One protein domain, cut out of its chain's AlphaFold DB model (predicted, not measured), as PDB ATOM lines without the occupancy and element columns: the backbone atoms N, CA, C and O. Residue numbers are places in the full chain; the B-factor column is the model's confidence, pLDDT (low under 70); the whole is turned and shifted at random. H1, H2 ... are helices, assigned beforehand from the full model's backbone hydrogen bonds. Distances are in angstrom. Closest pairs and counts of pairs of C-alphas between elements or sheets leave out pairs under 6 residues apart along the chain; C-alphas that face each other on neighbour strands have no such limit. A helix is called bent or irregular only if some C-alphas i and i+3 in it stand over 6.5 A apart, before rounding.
ATOM      1  N   ALA A 165      -1.914 -36.499 -28.252       78.44
ATOM      2  CA  ALA A 165      -2.887 -36.205 -29.294       78.44
ATOM      3  C   ALA A 165      -3.295 -37.474 -30.063       78.44
ATOM      4  O   ALA A 165      -2.441 -38.210 -30.558       78.44
ATOM      5  N   PHE A 166      -4.604 -37.697 -30.213       75.88
ATOM      6  CA  PHE A 166      -5.128 -38.815 -30.996       75.88
ATOM      7  C   PHE A 166      -4.646 -38.772 -32.442       75.88
ATOM      8  O   PHE A 166      -5.054 -37.903 -33.219       75.88
ATOM      9  N   ASN A 167      -3.883 -39.791 -32.831       78.44
ATOM     10  CA  ASN A 167      -3.821 -40.171 -34.229       78.44
ATOM     11  C   ASN A 167      -5.179 -40.778 -34.626       78.44
ATOM     12  O   ASN A 167      -5.748 -41.592 -33.899       78.44
ATOM     13  N   ARG A 168      -5.721 -40.367 -35.773       73.44
ATOM     14  CA  ARG A 168      -6.947 -40.951 -36.327       73.44
ATOM     15  C   ARG A 168      -6.670 -42.266 -37.054       73.44
ATOM     16  O   ARG A 168      -7.526 -43.146 -37.060       73.44
ATOM     17  N   ASP A 169      -5.475 -42.406 -37.613       75.88
ATOM     18  CA  ASP A 169      -5.122 -43.476 -38.546       75.88
ATOM     19  C   ASP A 169      -4.826 -44.810 -37.832       75.88
ATOM     20  O   ASP A 169      -4.742 -45.859 -38.465       75.88
ATOM     21  N   SER A 170      -4.736 -44.794 -36.497       77.75
ATOM     22  CA  SER A 170      -4.634 -45.983 -35.642       77.75
ATOM     23  C   SER A 170      -5.980 -46.662 -35.332       77.75
ATOM     24  O   SER A 170      -5.992 -47.674 -34.634       77.75
ATOM     25  N   TYR A 171      -7.110 -46.139 -35.827       79.88
ATOM     26  CA  TYR A 171      -8.456 -46.650 -35.527       79.88
ATOM     27  C   TYR A 171      -9.173 -47.155 -36.785       79.88
ATOM     28  O   TYR A 171      -9.269 -46.452 -37.789       79.88
ATOM     29  N   LYS A 172      -9.720 -48.378 -36.720       79.00
ATOM     30  CA  LYS A 172     -10.367 -49.045 -37.865       79.00
ATOM     31  C   LYS A 172     -11.714 -48.420 -38.226       79.00
ATOM     32  O   LYS A 172     -12.063 -48.339 -39.402       79.00
ATOM     33  N   THR A 173     -12.476 -47.964 -37.234       84.25
ATOM     34  CA  THR A 173     -13.781 -47.324 -37.423       84.25
ATOM     35  C   THR A 173     -13.859 -45.966 -36.732       84.25
ATOM     36  O   THR A 173     -13.230 -45.706 -35.704       84.25
ATOM     37  N   LYS A 174     -14.730 -45.092 -37.256       85.25
ATOM     38  CA  LYS A 174     -15.026 -43.801 -36.620       85.25
ATOM     39  C   LYS A 174     -15.617 -43.969 -35.211       85.25
ATOM     40  O   LYS A 174     -15.346 -43.138 -34.356       85.25
ATOM     41  N   LYS A 175     -16.400 -45.030 -34.960       85.44
ATOM     42  CA  LYS A 175     -17.001 -45.281 -33.640       85.44
ATOM     43  C   LYS A 175     -15.937 -45.590 -32.586       85.44
ATOM     44  O   LYS A 175     -15.996 -45.013 -31.511       85.44
ATOM     45  N   GLU A 176     -14.957 -46.438 -32.895       83.06
ATOM     46  CA  GLU A 176     -13.845 -46.729 -31.974       83.06
ATOM     47  C   GLU A 176     -13.026 -45.465 -31.675       83.06
ATOM     48  O   GLU A 176     -12.729 -45.202 -30.514       83.06
ATOM     49  N   PHE A 177     -12.731 -44.653 -32.700       85.81
ATOM     50  CA  PHE A 177     -12.053 -43.362 -32.538       85.81
ATOM     51  C   PHE A 177     -12.846 -42.393 -31.648       85.81
ATOM     52  O   PHE A 177     -12.299 -41.867 -30.683       85.81
ATOM     53  N   ASP A 178     -14.133 -42.168 -31.944       84.38
ATOM     54  CA  ASP A 178     -14.988 -41.251 -31.181       84.38
ATOM     55  C   ASP A 178     -15.144 -41.729 -29.717       84.38
ATOM     56  O   ASP A 178     -15.077 -40.915 -28.798       84.38
ATOM     57  N   THR A 179     -15.284 -43.040 -29.474       85.62
ATOM     58  CA  THR A 179     -15.374 -43.622 -28.120       85.62
ATOM     59  C   THR A 179     -14.062 -43.501 -27.346       85.62
ATOM     60  O   THR A 179     -14.072 -42.998 -26.223       85.62
ATOM     61  N   ALA A 180     -12.933 -43.917 -27.930       83.06
ATOM     62  CA  ALA A 180     -11.624 -43.822 -27.281       83.06
ATOM     63  C   ALA A 180     -11.262 -42.362 -26.976       83.06
ATOM     64  O   ALA A 180     -10.758 -42.055 -25.896       83.06
ATOM     65  N   LYS A 181     -11.601 -41.449 -27.895       87.31
ATOM     66  CA  LYS A 181     -11.441 -40.016 -27.685       87.31
ATOM     67  C   LYS A 181     -12.290 -39.495 -26.530       87.31
ATOM     68  O   LYS A 181     -11.750 -38.816 -25.666       87.31
ATOM     69  N   ASN A 182     -13.582 -39.818 -26.486       86.12
ATOM     70  CA  ASN A 182     -14.459 -39.364 -25.404       86.12
ATOM     71  C   ASN A 182     -14.009 -39.892 -24.028       86.12
ATOM     72  O   ASN A 182     -14.172 -39.186 -23.035       86.12
ATOM     73  N   ALA A 183     -13.423 -41.092 -23.960       84.44
ATOM     74  CA  ALA A 183     -12.831 -41.626 -22.732       84.44
ATOM     75  C   ALA A 183     -11.628 -40.784 -22.267       84.44
ATOM     76  O   ALA A 183     -11.664 -40.238 -21.165       84.44
ATOM     77  N   GLN A 184     -10.624 -40.574 -23.128       83.75
ATOM     78  CA  GLN A 184      -9.452 -39.757 -22.781       83.75
ATOM     79  C   GLN A 184      -9.828 -38.291 -22.494       83.75
ATOM     80  O   GLN A 184      -9.317 -37.709 -21.543       83.75
ATOM     81  N   ASP A 185     -10.740 -37.684 -23.267       86.06
ATOM     82  CA  ASP A 185     -11.230 -36.320 -23.006       86.06
ATOM     83  C   ASP A 185     -11.910 -36.237 -21.618       86.06
ATOM     84  O   ASP A 185     -11.781 -35.222 -20.935       86.06
ATOM     85  N   THR A 186     -12.578 -37.306 -21.164       86.44
ATOM     86  CA  THR A 186     -13.219 -37.389 -19.837       86.44
ATOM     87  C   THR A 186     -12.194 -37.549 -18.709       86.44
ATOM     88  O   THR A 186     -12.265 -36.840 -17.708       86.44
ATOM     89  N   GLU A 187     -11.210 -38.438 -18.866       82.38
ATOM     90  CA  GLU A 187     -10.096 -38.604 -17.914       82.38
ATOM     91  C   GLU A 187      -9.270 -37.314 -17.790       82.38
ATOM     92  O   GLU A 187      -8.911 -36.891 -16.690       82.38
ATOM     93  N   LYS A 188      -9.043 -36.633 -18.917       83.75
ATOM     94  CA  LYS A 188      -8.345 -35.347 -18.983       83.75
ATOM     95  C   LYS A 188      -9.104 -34.227 -18.283       83.75
ATOM     96  O   LYS A 188      -8.467 -33.403 -17.630       83.75
ATOM     97  N   VAL A 189     -10.436 -34.199 -18.375       85.00
ATOM     98  CA  VAL A 189     -11.269 -33.274 -17.588       85.00
ATOM     99  C   VAL A 189     -11.092 -33.538 -16.092       85.00
ATOM    100  O   VAL A 189     -10.735 -32.603 -15.382       85.00
ATOM    101  N   LYS A 190     -11.205 -34.793 -15.632       83.06
ATOM    102  CA  LYS A 190     -11.029 -35.138 -14.208       83.06
ATOM    103  C   LYS A 190      -9.672 -34.698 -13.651       83.06
ATOM    104  O   LYS A 190      -9.623 -34.038 -12.620       83.06
ATOM    105  N   ILE A 191      -8.569 -35.002 -14.344       81.94
ATOM    106  CA  ILE A 191      -7.228 -34.590 -13.886       81.94
ATOM    107  C   ILE A 191      -7.097 -33.058 -13.843       81.94
ATOM    108  O   ILE A 191      -6.495 -32.525 -12.913       81.94
ATOM    109  N   ILE A 192      -7.693 -32.332 -14.795       83.62
ATOM    110  CA  ILE A 192      -7.712 -30.861 -14.775       83.62
ATOM    111  C   ILE A 192      -8.563 -30.326 -13.610       83.62
ATOM    112  O   ILE A 192      -8.155 -29.360 -12.972       83.62
ATOM    113  N   GLU A 193      -9.697 -30.946 -13.286       82.62
ATOM    114  CA  GLU A 193     -10.541 -30.572 -12.141       82.62
ATOM    115  C   GLU A 193      -9.816 -30.799 -10.802       82.62
ATOM    116  O   GLU A 193      -9.801 -29.903  -9.952       82.62
ATOM    117  N   CYS A 194      -9.121 -31.931 -10.640       77.00
ATOM    118  CA  CYS A 194      -8.268 -32.198  -9.479       77.00
ATOM    119  C   CYS A 194      -7.114 -31.187  -9.358       77.00
ATOM    120  O   CYS A 194      -6.896 -30.638  -8.278       77.00
ATOM    121  N   LEU A 195      -6.404 -30.892 -10.457       77.81
ATOM    122  CA  LEU A 195      -5.310 -29.910 -10.472       77.81
ATOM    123  C   LEU A 195      -5.797 -28.490 -10.161       77.81
ATOM    124  O   LEU A 195      -5.159 -27.788  -9.380       77.81
ATOM    125  N   ILE A 196      -6.934 -28.069 -10.728       79.19
ATOM    126  CA  ILE A 196      -7.546 -26.776 -10.401       79.19
ATOM    127  C   ILE A 196      -7.876 -26.728  -8.912       79.19
ATOM    128  O   ILE A 196      -7.532 -25.744  -8.271       79.19
ATOM    129  N   THR A 197      -8.480 -27.779  -8.353       75.38
ATOM    130  CA  THR A 197      -8.864 -27.826  -6.933       75.38
ATOM    131  C   THR A 197      -7.640 -27.737  -6.015       75.38
ATOM    132  O   THR A 197      -7.592 -26.864  -5.151       75.38
ATOM    133  N   ALA A 198      -6.617 -28.563  -6.251       71.44
ATOM    134  CA  ALA A 198      -5.397 -28.597  -5.440       71.44
ATOM    135  C   ALA A 198      -4.592 -27.283  -5.489       71.44
ATOM    136  O   ALA A 198      -4.014 -26.875  -4.484       71.44
ATOM    137  N   LEU A 199      -4.567 -26.594  -6.635       73.50
ATOM    138  CA  LEU A 199      -3.916 -25.284  -6.754       73.50
ATOM    139  C   LEU A 199      -4.779 -24.161  -6.147       73.50
ATOM    140  O   LEU A 199      -4.249 -23.259  -5.495       73.50
ATOM    141  N   ALA A 200      -6.102 -24.218  -6.340       70.88
ATOM    142  CA  ALA A 200      -7.060 -23.195  -5.920       70.88
ATOM    143  C   ALA A 200      -7.280 -23.106  -4.404       70.88
ATOM    144  O   ALA A 200      -7.631 -22.029  -3.928       70.88
ATOM    145  N   ASP A 201      -7.056 -24.182  -3.647       63.62
ATOM    146  CA  ASP A 201      -7.285 -24.228  -2.191       63.62
ATOM    147  C   ASP A 201      -6.486 -23.148  -1.420       63.62
ATOM    148  O   ASP A 201      -6.908 -22.629  -0.388       63.62
ATOM    149  N   SER A 202      -5.358 -22.707  -1.991       63.19
ATOM    150  CA  SER A 202      -4.523 -21.619  -1.462       63.19
ATOM    151  C   SER A 202      -5.000 -20.188  -1.802       63.19
ATOM    152  O   SER A 202      -4.462 -19.208  -1.270       63.19
ATOM    153  N   TYR A 203      -5.986 -20.018  -2.693       64.06
ATOM    154  CA  TYR A 203      -6.348 -18.712  -3.258       64.06
ATOM    155  C   TYR A 203      -7.411 -17.961  -2.449       64.06
ATOM    156  O   TYR A 203      -8.516 -18.431  -2.185       64.06
ATOM    157  N   LYS A 204      -7.130 -16.684  -2.165       68.75
ATOM    158  CA  LYS A 204      -8.116 -15.758  -1.582       68.75
ATOM    159  C   LYS A 204      -9.294 -15.548  -2.544       68.75
ATOM    160  O   LYS A 204      -9.093 -15.353  -3.743       68.75
ATOM    161  N   SER A 205     -10.511 -15.487  -2.001       65.19
ATOM    162  CA  SER A 205     -11.794 -15.442  -2.736       65.19
ATOM    163  C   SER A 205     -11.874 -14.430  -3.893       65.19
ATOM    164  O   SER A 205     -12.491 -14.712  -4.920       65.19
ATOM    165  N   VAL A 206     -11.212 -13.274  -3.774       66.56
ATOM    166  CA  VAL A 206     -11.133 -12.252  -4.836       66.56
ATOM    167  C   VAL A 206     -10.492 -12.806  -6.117       66.56
ATOM    168  O   VAL A 206     -10.997 -12.558  -7.212       66.56
ATOM    169  N   PHE A 207      -9.420 -13.592  -5.996       73.81
ATOM    170  CA  PHE A 207      -8.758 -14.215  -7.143       73.81
ATOM    171  C   PHE A 207      -9.584 -15.369  -7.720       73.81
ATOM    172  O   PHE A 207      -9.649 -15.512  -8.938       73.81
ATOM    173  N   MET A 208     -10.298 -16.125  -6.879       75.62
ATOM    174  CA  MET A 208     -11.233 -17.161  -7.341       75.62
ATOM    175  C   MET A 208     -12.366 -16.577  -8.193       75.62
ATOM    176  O   MET A 208     -12.704 -17.136  -9.235       75.62
ATOM    177  N   SER A 209     -12.896 -15.404  -7.829       76.44
ATOM    178  CA  SER A 209     -13.883 -14.688  -8.652       76.44
ATOM    179  C   SER A 209     -13.308 -14.244 -10.009       76.44
ATOM    180  O   SER A 209     -13.968 -14.376 -11.044       76.44
ATOM    181  N   GLN A 210     -12.052 -13.780 -10.041       80.94
ATOM    182  CA  GLN A 210     -11.359 -13.429 -11.288       80.94
ATOM    183  C   GLN A 210     -11.107 -14.660 -12.176       80.94
ATOM    184  O   GLN A 210     -11.368 -14.606 -13.380       80.94
ATOM    185  N   LEU A 211     -10.679 -15.782 -11.588       81.06
ATOM    186  CA  LEU A 211     -10.483 -17.060 -12.276       81.06
ATOM    187  C   LEU A 211     -11.800 -17.579 -12.870       81.06
ATOM    188  O   LEU A 211     -11.857 -17.887 -14.061       81.06
ATOM    189  N   GLN A 212     -12.881 -17.592 -12.083       83.19
ATOM    190  CA  GLN A 212     -14.218 -17.989 -12.535       83.19
ATOM    191  C   GLN A 212     -14.702 -17.122 -13.706       83.19
ATOM    192  O   GLN A 212     -15.210 -17.645 -14.700       83.19
ATOM    193  N   LYS A 213     -14.499 -15.797 -13.640       86.56
ATOM    194  CA  LYS A 213     -14.815 -14.891 -14.754       86.56
ATOM    195  C   LYS A 213     -14.014 -15.250 -16.010       86.56
ATOM    196  O   LYS A 213     -14.596 -15.342 -17.088       86.56
ATOM    197  N   HIS A 214     -12.709 -15.487 -15.882       85.50
ATOM    198  CA  HIS A 214     -11.847 -15.820 -17.018       85.50
ATOM    199  C   HIS A 214     -12.214 -17.173 -17.659       85.50
ATOM    200  O   HIS A 214     -12.280 -17.280 -18.886       85.50
ATOM    201  N   LEU A 215     -12.552 -18.183 -16.849       84.81
ATOM    202  CA  LEU A 215     -13.068 -19.473 -17.319       84.81
ATOM    203  C   LEU A 215     -14.399 -19.314 -18.073       84.81
ATOM    204  O   LEU A 215     -14.536 -19.835 -19.181       84.81
ATOM    205  N   ASN A 216     -15.340 -18.529 -17.537       87.19
ATOM    206  CA  ASN A 216     -16.608 -18.215 -18.204       87.19
ATOM    207  C   ASN A 216     -16.396 -17.469 -19.533       87.19
ATOM    208  O   ASN A 216     -17.057 -17.765 -20.529       87.19
ATOM    209  N   GLU A 217     -15.440 -16.540 -19.599       89.50
ATOM    210  CA  GLU A 217     -15.067 -15.889 -20.856       89.50
ATOM    211  C   GLU A 217     -14.494 -16.877 -21.883       89.50
ATOM    212  O   GLU A 217     -14.861 -16.807 -23.057       89.50
ATOM    213  N   ILE A 218     -13.624 -17.809 -21.477       86.62
ATOM    214  CA  ILE A 218     -13.083 -18.860 -22.357       86.62
ATOM    215  C   ILE A 218     -14.201 -19.794 -22.843       86.62
ATOM    216  O   ILE A 218     -14.241 -20.136 -24.028       86.62
ATOM    217  N   TYR A 219     -15.123 -20.182 -21.962       85.12
ATOM    218  CA  TYR A 219     -16.281 -21.011 -22.294       85.12
ATOM    219  C   TYR A 219     -17.185 -20.326 -23.330       85.12
ATOM    220  O   TYR A 219     -17.461 -20.897 -24.388       85.12
ATOM    221  N   ASN A 220     -17.538 -19.058 -23.102       85.44
ATOM    222  CA  ASN A 220     -18.345 -18.262 -24.027       85.44
ATOM    223  C   ASN A 220     -17.631 -18.034 -25.372       85.44
ATOM    224  O   ASN A 220     -18.249 -18.179 -26.428       85.44
ATOM    225  N   LYS A 221     -16.312 -17.780 -25.372       88.69
ATOM    226  CA  LYS A 221     -15.489 -17.728 -26.599       88.69
ATOM    227  C   LYS A 221     -15.560 -19.066 -27.364       88.69
ATOM    228  O   LYS A 221     -15.792 -19.063 -28.573       88.69
ATOM    229  N   LYS A 222     -15.455 -20.214 -26.676       81.44
ATOM    230  CA  LYS A 222     -15.575 -21.562 -27.276       81.44
ATOM    231  C   LYS A 222     -16.986 -21.870 -27.808       81.44
ATOM    232  O   LYS A 222     -17.090 -22.516 -28.851       81.44
ATOM    233  N   ILE A 223     -18.058 -21.400 -27.160       82.19
ATOM    234  CA  ILE A 223     -19.435 -21.495 -27.687       82.19
ATOM    235  C   ILE A 223     -19.587 -20.647 -28.950       82.19
ATOM    236  O   ILE A 223     -20.010 -21.164 -29.984       82.19
ATOM    237  N   ASN A 224     -19.184 -19.378 -28.910       75.81
ATOM    238  CA  ASN A 224     -19.361 -18.455 -30.033       75.81
ATOM    239  C   ASN A 224     -18.602 -18.920 -31.291       75.81
ATOM    240  O   ASN A 224     -19.124 -18.809 -32.400       75.81
ATOM    241  N   VAL A 225     -17.430 -19.547 -31.133       74.19
ATOM    242  CA  VAL A 225     -16.683 -20.187 -32.237       74.19
ATOM    243  C   VAL A 225     -17.396 -21.423 -32.814       74.19
ATOM    244  O   VAL A 225     -17.219 -21.724 -33.996       74.19
ATOM    245  N   LYS A 226     -18.219 -22.139 -32.031       66.56
ATOM    246  CA  LYS A 226     -19.082 -23.218 -32.547       66.56
ATOM    247  C   LYS A 226     -20.293 -22.642 -33.292       66.56
ATOM    248  O   LYS A 226     -20.517 -23.015 -34.438       66.56
ATOM    249  N   VAL A 227     -21.017 -21.695 -32.688       61.62
ATOM    250  CA  VAL A 227     -22.235 -21.082 -33.260       61.62
ATOM    251  C   VAL A 227     -21.940 -20.295 -34.545       61.62
ATOM    252  O   VAL A 227     -22.673 -20.405 -35.526       61.62
ATOM    253  N   GLY A 228     -20.824 -19.559 -34.594       55.41
ATOM    254  CA  GLY A 228     -20.412 -18.812 -35.788       55.41
ATOM    255  C   GLY A 228     -20.144 -19.695 -37.015       55.41
ATOM    256  O   GLY A 228     -20.331 -19.245 -38.144       55.41
TER     257      GLY A 228
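Overview. This is residues 165 to 228 of the 252 residues of an uncharacterized protein of Tritrichomonas foetus (UniProt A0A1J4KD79). Two long helices, H1 and H2, meet near their ends at a tight link and spread apart from there as a narrow, open V. At the far end of H1, the leading residues 165 to 173 form a tail that turns and folds back beside the first part of that helix. The printed part has 64 residues, with two named helices in the order H1, H2 and no named strand; the class is all helix. It is only just extended, close to loose, with a radius of gyration of the C-alphas of 16.4 A, and its outline is flat, 49 by 32 by 14 A.

Along the chain. The printed part begins at C-alpha 165, at (-2.887, -36.205, -29.294). H1, residues 174 to 200, begins at C-alpha 174, at (-15.026, -43.801, -36.620), and is 37.8 A long from first to last C-alpha. H2, residues 205 to 228, is 34.3 A long and ends at C-alpha 228, at (-20.412, -18.812, -35.788).

Arrangement. H1 and H2 are close but not clearly touching: their closest C-alphas, those of Ala 200 and Met 208, are 7.5 A apart. They run opposite ways at a shallow tilt of 21 degrees, and their centres are 18.8 A apart. Residues 185 to 199 of H1 and residues 212 to 228 of H2 stand free. In H1 and H2 every O i to N i+4 pair is within hydrogen-bond range, and neither helix is bent.

Size, cuts and confidence. The C-alphas farthest apart, those of Lys 172 and Val 206, are separated by 49.4 A. The printed part has no cut, and the link from H1 to H2 is tight, with 4 residues. The mean pLDDT of the printed part is 79.0; residues 201 to 206 and 226 to 228 are under 70.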